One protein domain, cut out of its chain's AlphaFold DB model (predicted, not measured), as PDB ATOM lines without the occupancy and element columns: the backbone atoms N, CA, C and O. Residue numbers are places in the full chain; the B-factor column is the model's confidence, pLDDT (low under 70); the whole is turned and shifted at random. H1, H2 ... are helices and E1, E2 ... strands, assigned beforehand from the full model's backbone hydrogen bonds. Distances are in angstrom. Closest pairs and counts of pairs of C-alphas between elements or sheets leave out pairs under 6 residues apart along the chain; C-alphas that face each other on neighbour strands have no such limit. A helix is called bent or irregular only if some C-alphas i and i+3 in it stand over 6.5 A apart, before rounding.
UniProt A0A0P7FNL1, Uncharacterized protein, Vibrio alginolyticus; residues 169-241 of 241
ATOM      1  N   ARG A 169     -24.557 -29.794  49.145       89.69
ATOM      2  CA  ARG A 169     -23.218 -30.193  48.707       89.69
ATOM      3  C   ARG A 169     -22.215 -29.092  49.015       89.69
ATOM      4  O   ARG A 169     -22.554 -27.910  48.971       89.69
ATOM      5  N   LEU A 170     -20.979 -29.481  49.316       89.06
ATOM      6  CA  LEU A 170     -19.877 -28.537  49.487       89.06
ATOM      7  C   LEU A 170     -19.557 -27.858  48.154       89.06
ATOM      8  O   LEU A 170     -19.447 -28.512  47.115       89.06
ATOM      9  N   LEU A 171     -19.384 -26.542  48.199       88.25
ATOM     10  CA  LEU A 171     -18.877 -25.775  47.075       88.25
ATOM     11  C   LEU A 171     -17.382 -26.037  46.910       88.25
ATOM     12  O   LEU A 171     -16.619 -26.069  47.875       88.25
ATOM     13  N   THR A 172     -16.933 -26.173  45.666       87.31
ATOM     14  CA  THR A 172     -15.497 -26.249  45.387       87.31
ATOM     15  C   THR A 172     -14.838 -24.889  45.631       87.31
ATOM     16  O   THR A 172     -15.445 -23.835  45.422       87.31
ATOM     17  N   LYS A 173     -13.549 -24.889  46.003       85.94
ATOM     18  CA  LYS A 173     -12.765 -23.647  46.165       85.94
ATOM     19  C   LYS A 173     -12.806 -22.763  44.911       85.94
ATOM     20  O   LYS A 173     -12.807 -21.539  45.024       85.94
ATOM     21  N   LYS A 174     -12.864 -23.387  43.728       86.69
ATOM     22  CA  LYS A 174     -13.005 -22.699  42.442       86.69
ATOM     23  C   LYS A 174     -14.362 -21.997  42.338       86.69
ATOM     24  O   LYS A 174     -14.378 -20.788  42.171       86.69
ATOM     25  N   ALA A 175     -15.470 -22.696  42.592       87.00
ATOM     26  CA  ALA A 175     -16.810 -22.101  42.549       87.00
ATOM     27  C   ALA A 175     -16.985 -20.931  43.537       87.00
ATOM     28  O   ALA A 175     -17.603 -19.920  43.201       87.00
ATOM     29  N   VAL A 176     -16.413 -21.034  44.744       88.44
ATOM     30  CA  VAL A 176     -16.390 -19.918  45.707       88.44
ATOM     31  C   VAL A 176     -15.580 -18.740  45.160       88.44
ATOM     32  O   VAL A 176     -16.032 -17.598  45.226       88.44
ATOM     33  N   SER A 177     -14.395 -19.004  44.598       88.12
ATOM     34  CA  SER A 177     -13.545 -17.976  43.992       88.12
ATOM     35  C   SER A 177     -14.237 -17.263  42.834       88.12
ATOM     36  O   SER A 177     -14.188 -16.037  42.781       88.12
ATOM     37  N   ASP A 178     -14.889 -18.015  41.951       89.88
ATOM     38  CA  ASP A 178     -15.550 -17.493  40.757       89.88
ATOM     39  C   ASP A 178     -16.721 -16.582  41.158       89.88
ATOM     40  O   ASP A 178     -16.777 -15.433  40.723       89.88
ATOM     41  N   LYS A 179     -17.571 -17.016  42.107       89.56
ATOM     42  CA  LYS A 179     -18.667 -16.188  42.656       89.56
ATOM     43  C   LYS A 179     -18.158 -14.896  43.313       89.56
ATOM     44  O   LYS A 179     -18.770 -13.839  43.163       89.56
ATOM     45  N   LEU A 180     -17.039 -14.954  44.042       90.06
ATOM     46  CA  LEU A 180     -16.429 -13.763  44.648       90.06
ATOM     47  C   LEU A 180     -15.805 -12.826  43.599       90.06
ATOM     48  O   LEU A 180     -15.879 -11.607  43.754       90.06
ATOM     49  N   GLN A 181     -15.179 -13.367  42.552       89.62
ATOM     50  CA  GLN A 181     -14.599 -12.573  41.465       89.62
ATOM     51  C   GLN A 181     -15.676 -11.898  40.619       89.62
ATOM     52  O   GLN A 181     -15.539 -10.714  40.317       89.62
ATOM     53  N   GLU A 182     -16.763 -12.601  40.311       90.81
ATOM     54  CA  GLU A 182     -17.911 -12.045  39.596       90.81
ATOM     55  C   GLU A 182     -18.543 -10.884  40.384       90.81
ATOM     56  O   GLU A 182     -18.771  -9.801  39.840       90.81
ATOM     57  N   ALA A 183     -18.751 -11.063  41.695       87.94
ATOM     58  CA  ALA A 183     -19.259 -10.004  42.569       87.94
ATOM     59  C   ALA A 183     -18.299  -8.804  42.643       87.94
ATOM     60  O   ALA A 183     -18.737  -7.653  42.607       87.94
ATOM     61  N   LYS A 184     -16.983  -9.059  42.689       89.31
ATOM     62  CA  LYS A 184     -15.963  -8.007  42.633       89.31
ATOM     63  C   LYS A 184     -16.042  -7.222  41.326       89.31
ATOM     64  O   LYS A 184     -16.053  -5.998  41.379       89.31
ATOM     65  N   GLN A 185     -16.109  -7.899  40.180       90.50
ATOM     66  CA  GLN A 185     -16.186  -7.253  38.866       90.50
ATOM     67  C   GLN A 185     -17.439  -6.383  38.739       90.50
ATOM     68  O   GLN A 185     -17.331  -5.231  38.337       90.50
ATOM     69  N   LYS A 186     -18.600  -6.884  39.181       88.25
ATOM     70  CA  LYS A 186     -19.865  -6.123  39.208       88.25
ATOM     71  C   LYS A 186     -19.837  -4.905  40.140       88.25
ATOM     72  O   LYS A 186     -20.633  -3.986  39.975       88.25
ATOM     73  N   SER A 187     -18.962  -4.924  41.144       90.00
ATOM     74  CA  SER A 187     -18.802  -3.848  42.126       90.00
ATOM     75  C   SER A 187     -17.856  -2.740  41.658       90.00
ATOM     76  O   SER A 187     -17.988  -1.601  42.099       90.00
ATOM     77  N   VAL A 188     -16.887  -3.047  40.792       85.94
ATOM     78  CA  VAL A 188     -15.953  -2.043  40.262       85.94
ATOM     79  C   VAL A 188     -16.709  -1.094  39.332       85.94
ATOM     80  O   VAL A 188     -17.386  -1.533  38.409       85.94
ATOM     81  N   GLY A 189     -16.603   0.212  39.583       77.75
ATOM     82  CA  GLY A 189     -17.302   1.233  38.794       77.75
ATOM     83  C   GLY A 189     -18.795   1.384  39.114       77.75
ATOM     84  O   GLY A 189     -19.451   2.236  38.522       77.75
ATOM     85  N   ASN A 190     -19.331   0.612  40.067       80.56
ATOM     86  CA  ASN A 190     -20.694   0.770  40.567       80.56
ATOM     87  C   ASN A 190     -20.681   1.536  41.899       80.56
ATOM     88  O   ASN A 190     -19.913   1.212  42.807       80.56
ATOM     89  N   LEU A 191     -21.536   2.554  42.023       75.12
ATOM     90  CA  LEU A 191     -21.690   3.331  43.259       75.12
ATOM     91  C   LEU A 191     -22.447   2.551  44.348       75.12
ATOM     92  O   LEU A 191     -22.315   2.872  45.530       75.12
ATOM     93  N   ASN A 192     -23.202   1.519  43.958       83.38
ATOM     94  CA  ASN A 192     -24.011   0.707  44.859       83.38
ATOM     95  C   ASN A 192     -23.262  -0.527  45.384       83.38
ATOM     96  O   ASN A 192     -22.419  -1.120  44.705       83.38
ATOM     97  N   ASP A 193     -23.629  -0.947  46.595       87.25
ATOM     98  CA  ASP A 193     -23.112  -2.155  47.234       87.25
ATOM     99  C   ASP A 193     -23.614  -3.419  46.515       87.25
ATOM    100  O   ASP A 193     -24.818  -3.639  46.356       87.25
ATOM    101  N   VAL A 194     -22.687  -4.295  46.121       88.44
ATOM    102  CA  VAL A 194     -23.004  -5.598  45.519       88.44
ATOM    103  C   VAL A 194     -22.957  -6.670  46.600       88.44
ATOM    104  O   VAL A 194     -21.913  -6.911  47.203       88.44
ATOM    105  N   LYS A 195     -24.083  -7.339  46.853       90.12
ATOM    106  CA  LYS A 195     -24.204  -8.376  47.887       90.12
ATOM    107  C   LYS A 195     -24.207  -9.775  47.273       90.12
ATOM    108  O   LYS A 195     -25.017 -10.064  46.397       90.12
ATOM    109  N   VAL A 196     -23.366 -10.665  47.794       89.44
ATOM    110  CA  VAL A 196     -23.367 -12.102  47.478       89.44
ATOM    111  C   VAL A 196     -23.608 -12.903  48.755       89.44
ATOM    112  O   VAL A 196     -23.031 -12.607  49.798       89.44
ATOM    113  N   ASN A 197     -24.485 -13.907  48.701       89.56
ATOM    114  CA  ASN A 197     -24.810 -14.738  49.861       89.56
ATOM    115  C   ASN A 197     -24.194 -16.129  49.702       89.56
ATOM    116  O   ASN A 197     -24.394 -16.784  48.680       89.56
ATOM    117  N   PHE A 198     -23.511 -16.591  50.745       91.38
ATOM    118  CA  PHE A 198     -23.047 -17.968  50.874       91.38
ATOM    119  C   PHE A 198     -23.801 -18.666  52.001       91.38
ATOM    120  O   PHE A 198     -24.155 -18.041  52.996       91.38
ATOM    121  N   ASN A 199     -24.028 -19.967  51.869       90.19
ATOM    122  CA  ASN A 199     -24.396 -20.812  52.998       90.19
ATOM    123  C   ASN A 199     -23.108 -21.460  53.506       90.19
ATOM    124  O   ASN A 199     -22.357 -21.978  52.690       90.19
ATOM    125  N   VAL A 200     -22.830 -21.427  54.807       90.38
ATOM    126  CA  VAL A 200     -21.636 -22.045  55.408       90.38
ATOM    127  C   VAL A 200     -22.071 -23.023  56.484       90.38
ATOM    128  O   VAL A 200     -22.891 -22.673  57.333       90.38
ATOM    129  N   VAL A 201     -21.526 -24.237  56.439       90.56
ATOM    130  CA  VAL A 201     -21.809 -25.283  57.425       90.56
ATOM    131  C   VAL A 201     -20.769 -25.273  58.552       90.56
ATOM    132  O   VAL A 201     -19.570 -25.117  58.303       90.56
ATOM    133  N   ASN A 202     -21.215 -25.403  59.805       87.81
ATOM    134  CA  ASN A 202     -20.328 -25.560  60.964       87.81
ATOM    135  C   ASN A 202     -20.048 -27.048  61.276       87.81
ATOM    136  O   ASN A 202     -20.530 -27.950  60.597       87.81
ATOM    137  N   LYS A 203     -19.272 -27.319  62.335       83.62
ATOM    138  CA  LYS A 203     -18.949 -28.694  62.773       83.62
ATOM    139  C   LYS A 203     -20.169 -29.503  63.247       83.62
ATOM    140  O   LYS A 203     -20.084 -30.722  63.333       83.62
ATOM    141  N   GLU A 204     -21.281 -28.836  63.544       85.94
ATOM    142  CA  GLU A 204     -22.544 -29.431  63.998       85.94
ATOM    143  C   GLU A 204     -23.574 -29.552  62.863       85.94
ATOM    144  O   GLU A 204     -24.733 -29.875  63.111       85.94
ATOM    145  N   TYR A 205     -23.151 -29.331  61.612       85.94
ATOM    146  CA  TYR A 205     -23.994 -29.370  60.413       85.94
ATOM    147  C   TYR A 205     -25.084 -28.285  60.364       85.94
ATOM    148  O   TYR A 205     -26.014 -28.359  59.560       85.94
ATOM    149  N   GLU A 206     -24.954 -27.229  61.169       86.06
ATOM    150  CA  GLU A 206     -25.814 -26.055  61.078       86.06
ATOM    151  C   GLU A 206     -25.369 -25.152  59.931       86.06
ATOM    152  O   GLU A 206     -24.188 -24.817  59.790       86.06
ATOM    153  N   ILE A 207     -26.340 -24.714  59.132       87.38
ATOM    154  CA  ILE A 207     -26.105 -23.871  57.965       87.38
ATOM    155  C   ILE A 207     -26.404 -22.421  58.320       87.38
ATOM    156  O   ILE A 207     -27.532 -22.064  58.664       87.38
ATOM    157  N   LYS A 208     -25.394 -21.563  58.183       88.88
ATOM    158  CA  LYS A 208     -25.521 -20.117  58.372       88.88
ATOM    159  C   LYS A 208     -25.426 -19.396  57.036       88.88
ATOM    160  O   LYS A 208     -24.550 -19.681  56.224       88.88
ATOM    161  N   LYS A 209     -26.319 -18.429  56.826       89.38
ATOM    162  CA  LYS A 209     -26.253 -17.512  55.684       89.38
ATOM    163  C   LYS A 209     -25.230 -16.421  55.982       89.38
ATOM    164  O   LYS A 209     -25.375 -15.683  56.951       89.38
ATOM    165  N   VAL A 210     -24.219 -16.321  55.133       89.69
ATOM    166  CA  VAL A 210     -23.114 -15.371  55.220       89.69
ATOM    167  C   VAL A 210     -23.223 -14.391  54.049       89.69
ATOM    168  O   VAL A 210     -22.876 -14.744  52.917       89.69
ATOM    169  N   PRO A 211     -23.727 -13.169  54.286       90.06
ATOM    170  CA  PRO A 211     -23.746 -12.121  53.278       90.06
ATOM    171  C   PRO A 211     -22.384 -11.427  53.188       90.06
ATOM    172  O   PRO A 211     -21.897 -10.879  54.173       90.06
ATOM    173  N   ILE A 212     -21.798 -11.383  51.995       90.19
ATOM    174  CA  ILE A 212     -20.575 -10.629  51.706       90.19
ATOM    175  C   ILE A 212     -20.944  -9.440  50.832       90.19
ATOM    176  O   ILE A 212     -21.631  -9.590  49.822       90.19
ATOM    177  N   ILE A 213     -20.479  -8.259  51.228       90.88
ATOM    178  CA  ILE A 213     -20.771  -7.005  50.537       90.88
ATOM    179  C   ILE A 213     -19.507  -6.523  49.835       90.88
ATOM    180  O   ILE A 213     -18.451  -6.436  50.453       90.88
ATOM    181  N   PHE A 214     -19.607  -6.190  48.557       91.00
ATOM    182  CA  PHE A 214     -18.543  -5.577  47.778       91.00
ATOM    183  C   PHE A 214     -18.871  -4.115  47.512       91.00
ATOM    184  O   PHE A 214     -19.915  -3.802  46.939       91.00
ATOM    185  N   ARG A 215     -17.939  -3.231  47.878       86.50
ATOM    186  CA  ARG A 215     -18.018  -1.797  47.593       86.50
ATOM    187  C   ARG A 215     -16.773  -1.366  46.835       86.50
ATOM    188  O   ARG A 215     -15.665  -1.512  47.353       86.50
ATOM    189  N   ASN A 216     -16.964  -0.868  45.615       85.44
ATOM    190  CA  ASN A 216     -15.893  -0.502  44.688       85.44
ATOM    191  C   ASN A 216     -14.777  -1.570  44.595       85.44
ATOM    192  O   ASN A 216     -13.597  -1.302  44.815       85.44
ATOM    193  N   GLY A 217     -15.166  -2.832  44.392       82.25
ATOM    194  CA  GLY A 217     -14.246  -3.967  44.274       82.25
ATOM    195  C   GLY A 217     -13.610  -4.460  45.584       82.25
ATOM    196  O   GLY A 217     -12.855  -5.438  45.553       82.25
ATOM    197  N   THR A 218     -13.921  -3.843  46.729       85.81
ATOM    198  CA  THR A 218     -13.415  -4.258  48.048       85.81
ATOM    199  C   THR A 218     -14.471  -5.067  48.806       85.81
ATOM    200  O   THR A 218     -15.554  -4.535  49.072       85.81
ATOM    201  N   PRO A 219     -14.191  -6.330  49.182       88.12
ATOM    202  CA  PRO A 219     -15.114  -7.131  49.972       88.12
ATOM    203  C   PRO A 219     -15.184  -6.694  51.442       88.12
ATOM    204  O   PRO A 219     -14.209  -6.213  52.022       88.12
ATOM    205  N   ARG A 220     -16.337  -6.923  52.072       85.06
ATOM    206  CA  ARG A 220     -16.604  -6.652  53.487       85.06
ATOM    207  C   ARG A 220     -17.442  -7.778  54.098       85.06
ATOM    208  O   ARG A 220     -18.575  -8.014  53.675       85.06
ATOM    209  N   LEU A 221     -16.887  -8.420  55.125       84.12
ATOM    210  CA  LEU A 221     -17.580  -9.331  56.044       84.12
ATOM    211  C   LEU A 221     -16.942  -9.187  57.432       84.12
ATOM    212  O   LEU A 221     -15.839  -9.679  57.664       84.12
ATOM    213  N   GLY A 222     -17.596  -8.469  58.349       80.31
ATOM    214  CA  GLY A 222     -16.992  -8.132  59.643       80.31
ATOM    215  C   GLY A 222     -15.647  -7.405  59.475       80.31
ATOM    216  O   GLY A 222     -15.575  -6.376  58.794       80.31
ATOM    217  N   CYS A 223     -14.590  -7.961  60.078       76.62
ATOM    218  CA  CYS A 223     -13.209  -7.481  59.967       76.62
ATOM    219  C   CYS A 223     -12.471  -7.945  58.697       76.62
ATOM    220  O   CYS A 223     -11.421  -7.389  58.391       76.62
ATOM    221  N   MET A 224     -13.011  -8.902  57.934       82.75
ATOM    222  CA  MET A 224     -12.368  -9.404  56.714       82.75
ATOM    223  C   MET A 224     -12.510  -8.378  55.585       82.75
ATOM    224  O   MET A 224     -13.618  -7.898  55.292       82.75
ATOM    225  N   ARG A 225     -11.382  -8.036  54.957       81.81
ATOM    226  CA  ARG A 225     -11.282  -7.006  53.903       81.81
ATOM    227  C   ARG A 225     -10.666  -7.530  52.611       81.81
ATOM    228  O   ARG A 225     -10.720  -6.844  51.591       81.81
ATOM    229  N   THR A 226     -10.101  -8.736  52.621       84.62
ATOM    230  CA  THR A 226      -9.441  -9.326  51.452       84.62
ATOM    231  C   THR A 226     -10.176 -10.565  50.939       84.62
ATOM    232  O   THR A 226     -10.850 -11.284  51.675       84.62
ATOM    233  N   LEU A 227     -10.010 -10.863  49.646       82.94
ATOM    234  CA  LEU A 227     -10.536 -12.101  49.059       82.94
ATOM    235  C   LEU A 227      -9.893 -13.358  49.657       82.94
ATOM    236  O   LEU A 227     -10.510 -14.418  49.633       82.94
ATOM    237  N   ARG A 228      -8.659 -13.258  50.162       83.31
ATOM    238  CA  ARG A 228      -7.945 -14.382  50.771       83.31
ATOM    239  C   ARG A 228      -8.607 -14.809  52.082       83.31
ATOM    240  O   ARG A 228      -8.977 -15.971  52.201       83.31
ATOM    241  N   GLU A 229      -8.839 -13.864  52.992       82.00
ATOM    242  CA  GLU A 229      -9.513 -14.109  54.278       82.00
ATOM    243  C   GLU A 229     -10.911 -14.705  54.074       82.00
ATOM    244  O   GLU A 229     -11.289 -15.683  54.715       82.00
ATOM    245  N   LEU A 230     -11.665 -14.163  53.111       84.31
ATOM    246  CA  LEU A 230     -12.988 -14.684  52.776       84.31
ATOM    247  C   LEU A 230     -12.944 -16.112  52.235       84.31
ATOM    248  O   LEU A 230     -13.809 -16.910  52.575       84.31
ATOM    249  N   LYS A 231     -11.959 -16.450  51.396       82.00
ATOM    250  CA  LYS A 231     -11.812 -17.811  50.863       82.00
ATOM    251  C   LYS A 231     -11.518 -18.823  51.963       82.00
ATOM    252  O   LYS A 231     -12.043 -19.928  51.896       82.00
ATOM    253  N   GLU A 232     -10.705 -18.450  52.947       81.69
ATOM    254  CA  GLU A 232     -10.392 -19.292  54.107       81.69
ATOM    255  C   GLU A 232     -11.622 -19.474  55.010       81.69
ATOM    256  O   GLU A 232     -11.921 -20.591  55.434       81.69
ATOM    257  N   TYR A 233     -12.407 -18.415  55.222       83.62
ATOM    258  CA  TYR A 233     -13.663 -18.496  55.972       83.62
ATOM    259  C   TYR A 233     -14.746 -19.326  55.254       83.62
ATOM    260  O   TYR A 233     -15.485 -20.086  55.880       83.62
ATOM    261  N   LEU A 234     -14.827 -19.216  53.926       87.06
ATOM    262  CA  LEU A 234     -15.813 -19.903  53.087       87.06
ATOM    263  C   LEU A 234     -15.389 -21.318  52.657       87.06
ATOM    264  O   LEU A 234     -16.017 -21.891  51.767       87.06
ATOM    265  N   VAL A 235     -14.360 -21.918  53.269       84.69
ATOM    266  CA  VAL A 235     -13.928 -23.298  52.952       84.69
ATOM    267  C   VAL A 235     -15.069 -24.308  53.113       84.69
ATOM    268  O   VAL A 235     -15.150 -25.262  52.346       84.69
ATOM    269  N   ASN A 236     -15.980 -24.059  54.055       87.50
ATOM    270  CA  ASN A 236     -17.157 -24.892  54.304       87.50
ATOM    271  C   ASN A 236     -18.428 -24.306  53.674       87.50
ATOM    272  O   ASN A 236     -19.531 -24.506  54.187       87.50
ATOM    273  N   ALA A 237     -18.291 -23.516  52.607       89.75
ATOM    274  CA  ALA A 237     -19.445 -23.011  51.889       89.75
ATOM    275  C   ALA A 237     -20.163 -24.155  51.160       89.75
ATOM    276  O   ALA A 237     -19.539 -25.068  50.621       89.75
ATOM    277  N   VAL A 238     -21.488 -24.105  51.152       89.94
ATOM    278  CA  VAL A 238     -22.366 -25.160  50.647       89.94
ATOM    279  C   VAL A 238     -23.445 -24.560  49.761       89.94
ATOM    280  O   VAL A 238     -23.773 -23.374  49.853       89.94
ATOM    281  N   GLU A 239     -24.024 -25.386  48.904       87.31
ATOM    282  CA  GLU A 239     -25.206 -25.036  48.123       87.31
ATOM    283  C   GLU A 239     -26.239 -26.165  48.160       87.31
ATOM    284  O   GLU A 239     -25.863 -27.317  48.409       87.31
ATOM    285  N   PRO A 240     -27.532 -25.850  47.966       86.25
ATOM    286  CA  PRO A 240     -28.556 -26.872  47.795       86.25
ATOM    287  C   PRO A 240     -28.210 -27.806  46.627       86.25
ATOM    288  O   PRO A 240     -27.666 -27.349  45.619       86.25
ATOM    289  N   LYS A 241     -28.490 -29.100  46.796       81.62
ATOM    290  CA  LYS A 241     -28.428 -30.102  45.725       81.62
ATOM    291  C   LYS A 241     -29.617 -29.979  44.780       81.62
ATOM    292  O   LYS A 241     -30.716 -29.635  45.268       81.62
TER     293      LYS A 241
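AT A GLANCE: This is residues 169 to 241 of the 241 residues of an uncharacterized protein of Vibrio alginolyticus (UniProt A0A0P7FNL1). A long, strongly twisted hairpin of two strands, E1 and E2, runs along the longest axis; short E3 beside E2 near one end and short E4 beside E1 near the other widen it to a curled sheet, like part of a barrel. H1 runs lengthwise over E2 on the sheet, and H2 lies beside the strands, over none of them, where it packs on H1 near Lys 173 and on E1 near Val 200. The printed part has 73 residues with two named helices and four named strands, in the order H1 E1 E2 E3 H2 E4; the sheet's order is E3 E2 E1 E4, all antiparallel, and the class is mixed, helices and strands. The whole is compact, with a radius of gyration of the C-alphas of 12.1 A, yet elongated, spanning 39 by 24 by 18 A.

IN THESE COORDINATES: Find C-alpha 173 at (-12.765, -23.647, 46.165); from there H1 runs through residues 173 to 187, 21.1 A long. E1 follows at residues 194 to 201, 23.0 A, and begins at C-alpha 194 at (-23.004, -5.598, 45.519). E2 returns through residues 207 to 215, 25.7 A. E3 is short, residues 218 to 220. H2 covers residues 227 to 236, 15.3 A, and is irregular: C-alphas 233 and 236 are 7.5 A apart. E4, residues 237 to 240, ends at C-alpha 240 at (-28.556, -26.872, 47.795).

HOW THE PARTS SIT: Begin with the sheet, where E1, E2 and E3 form a meander, each strand the antiparallel neighbour of the one before. In the hairpin E1 and E2, look at N 198 and O 210, 2.9 A apart; in the hairpin E2 and E3, at N 220 and O 213, 2.7 A. Between the edge strand E4 and E1, N 238 and O 199 are 2.8 A apart. Residues 169 to 170 pair with residues 238 to 239 of E4, antiparallel. H1 is on the sheet at a height of 8.1 A, over E2 and only just slantwise to the strands, at 30.3 degrees on the local plane. H2 is on the sheet too, over none of the strands; its closest C-alphas to E1 are those of Asn 236 and Val 200, 5.4 A. H1 and H2 touch, closest at the C-alphas of Lys 173 and Val 235, 6.9 A, with a steep tilt of 44 degrees, opposite ways. E3 and E4 are apart. In H1 every O i to N i+4 pair is within hydrogen-bond range; in H2, 5 of 6 are.

THE WHOLE: The two C-alphas farthest apart are those of Gly 189 and Glu 204, 40.0 A. The printed part has no cut and ends at the chain's last residue, Lys 241, whose C-alpha is 6.0 A from that of Arg 169. No link is long. The mean pLDDT of the printed part is 86.6, and no printed residue is under 70.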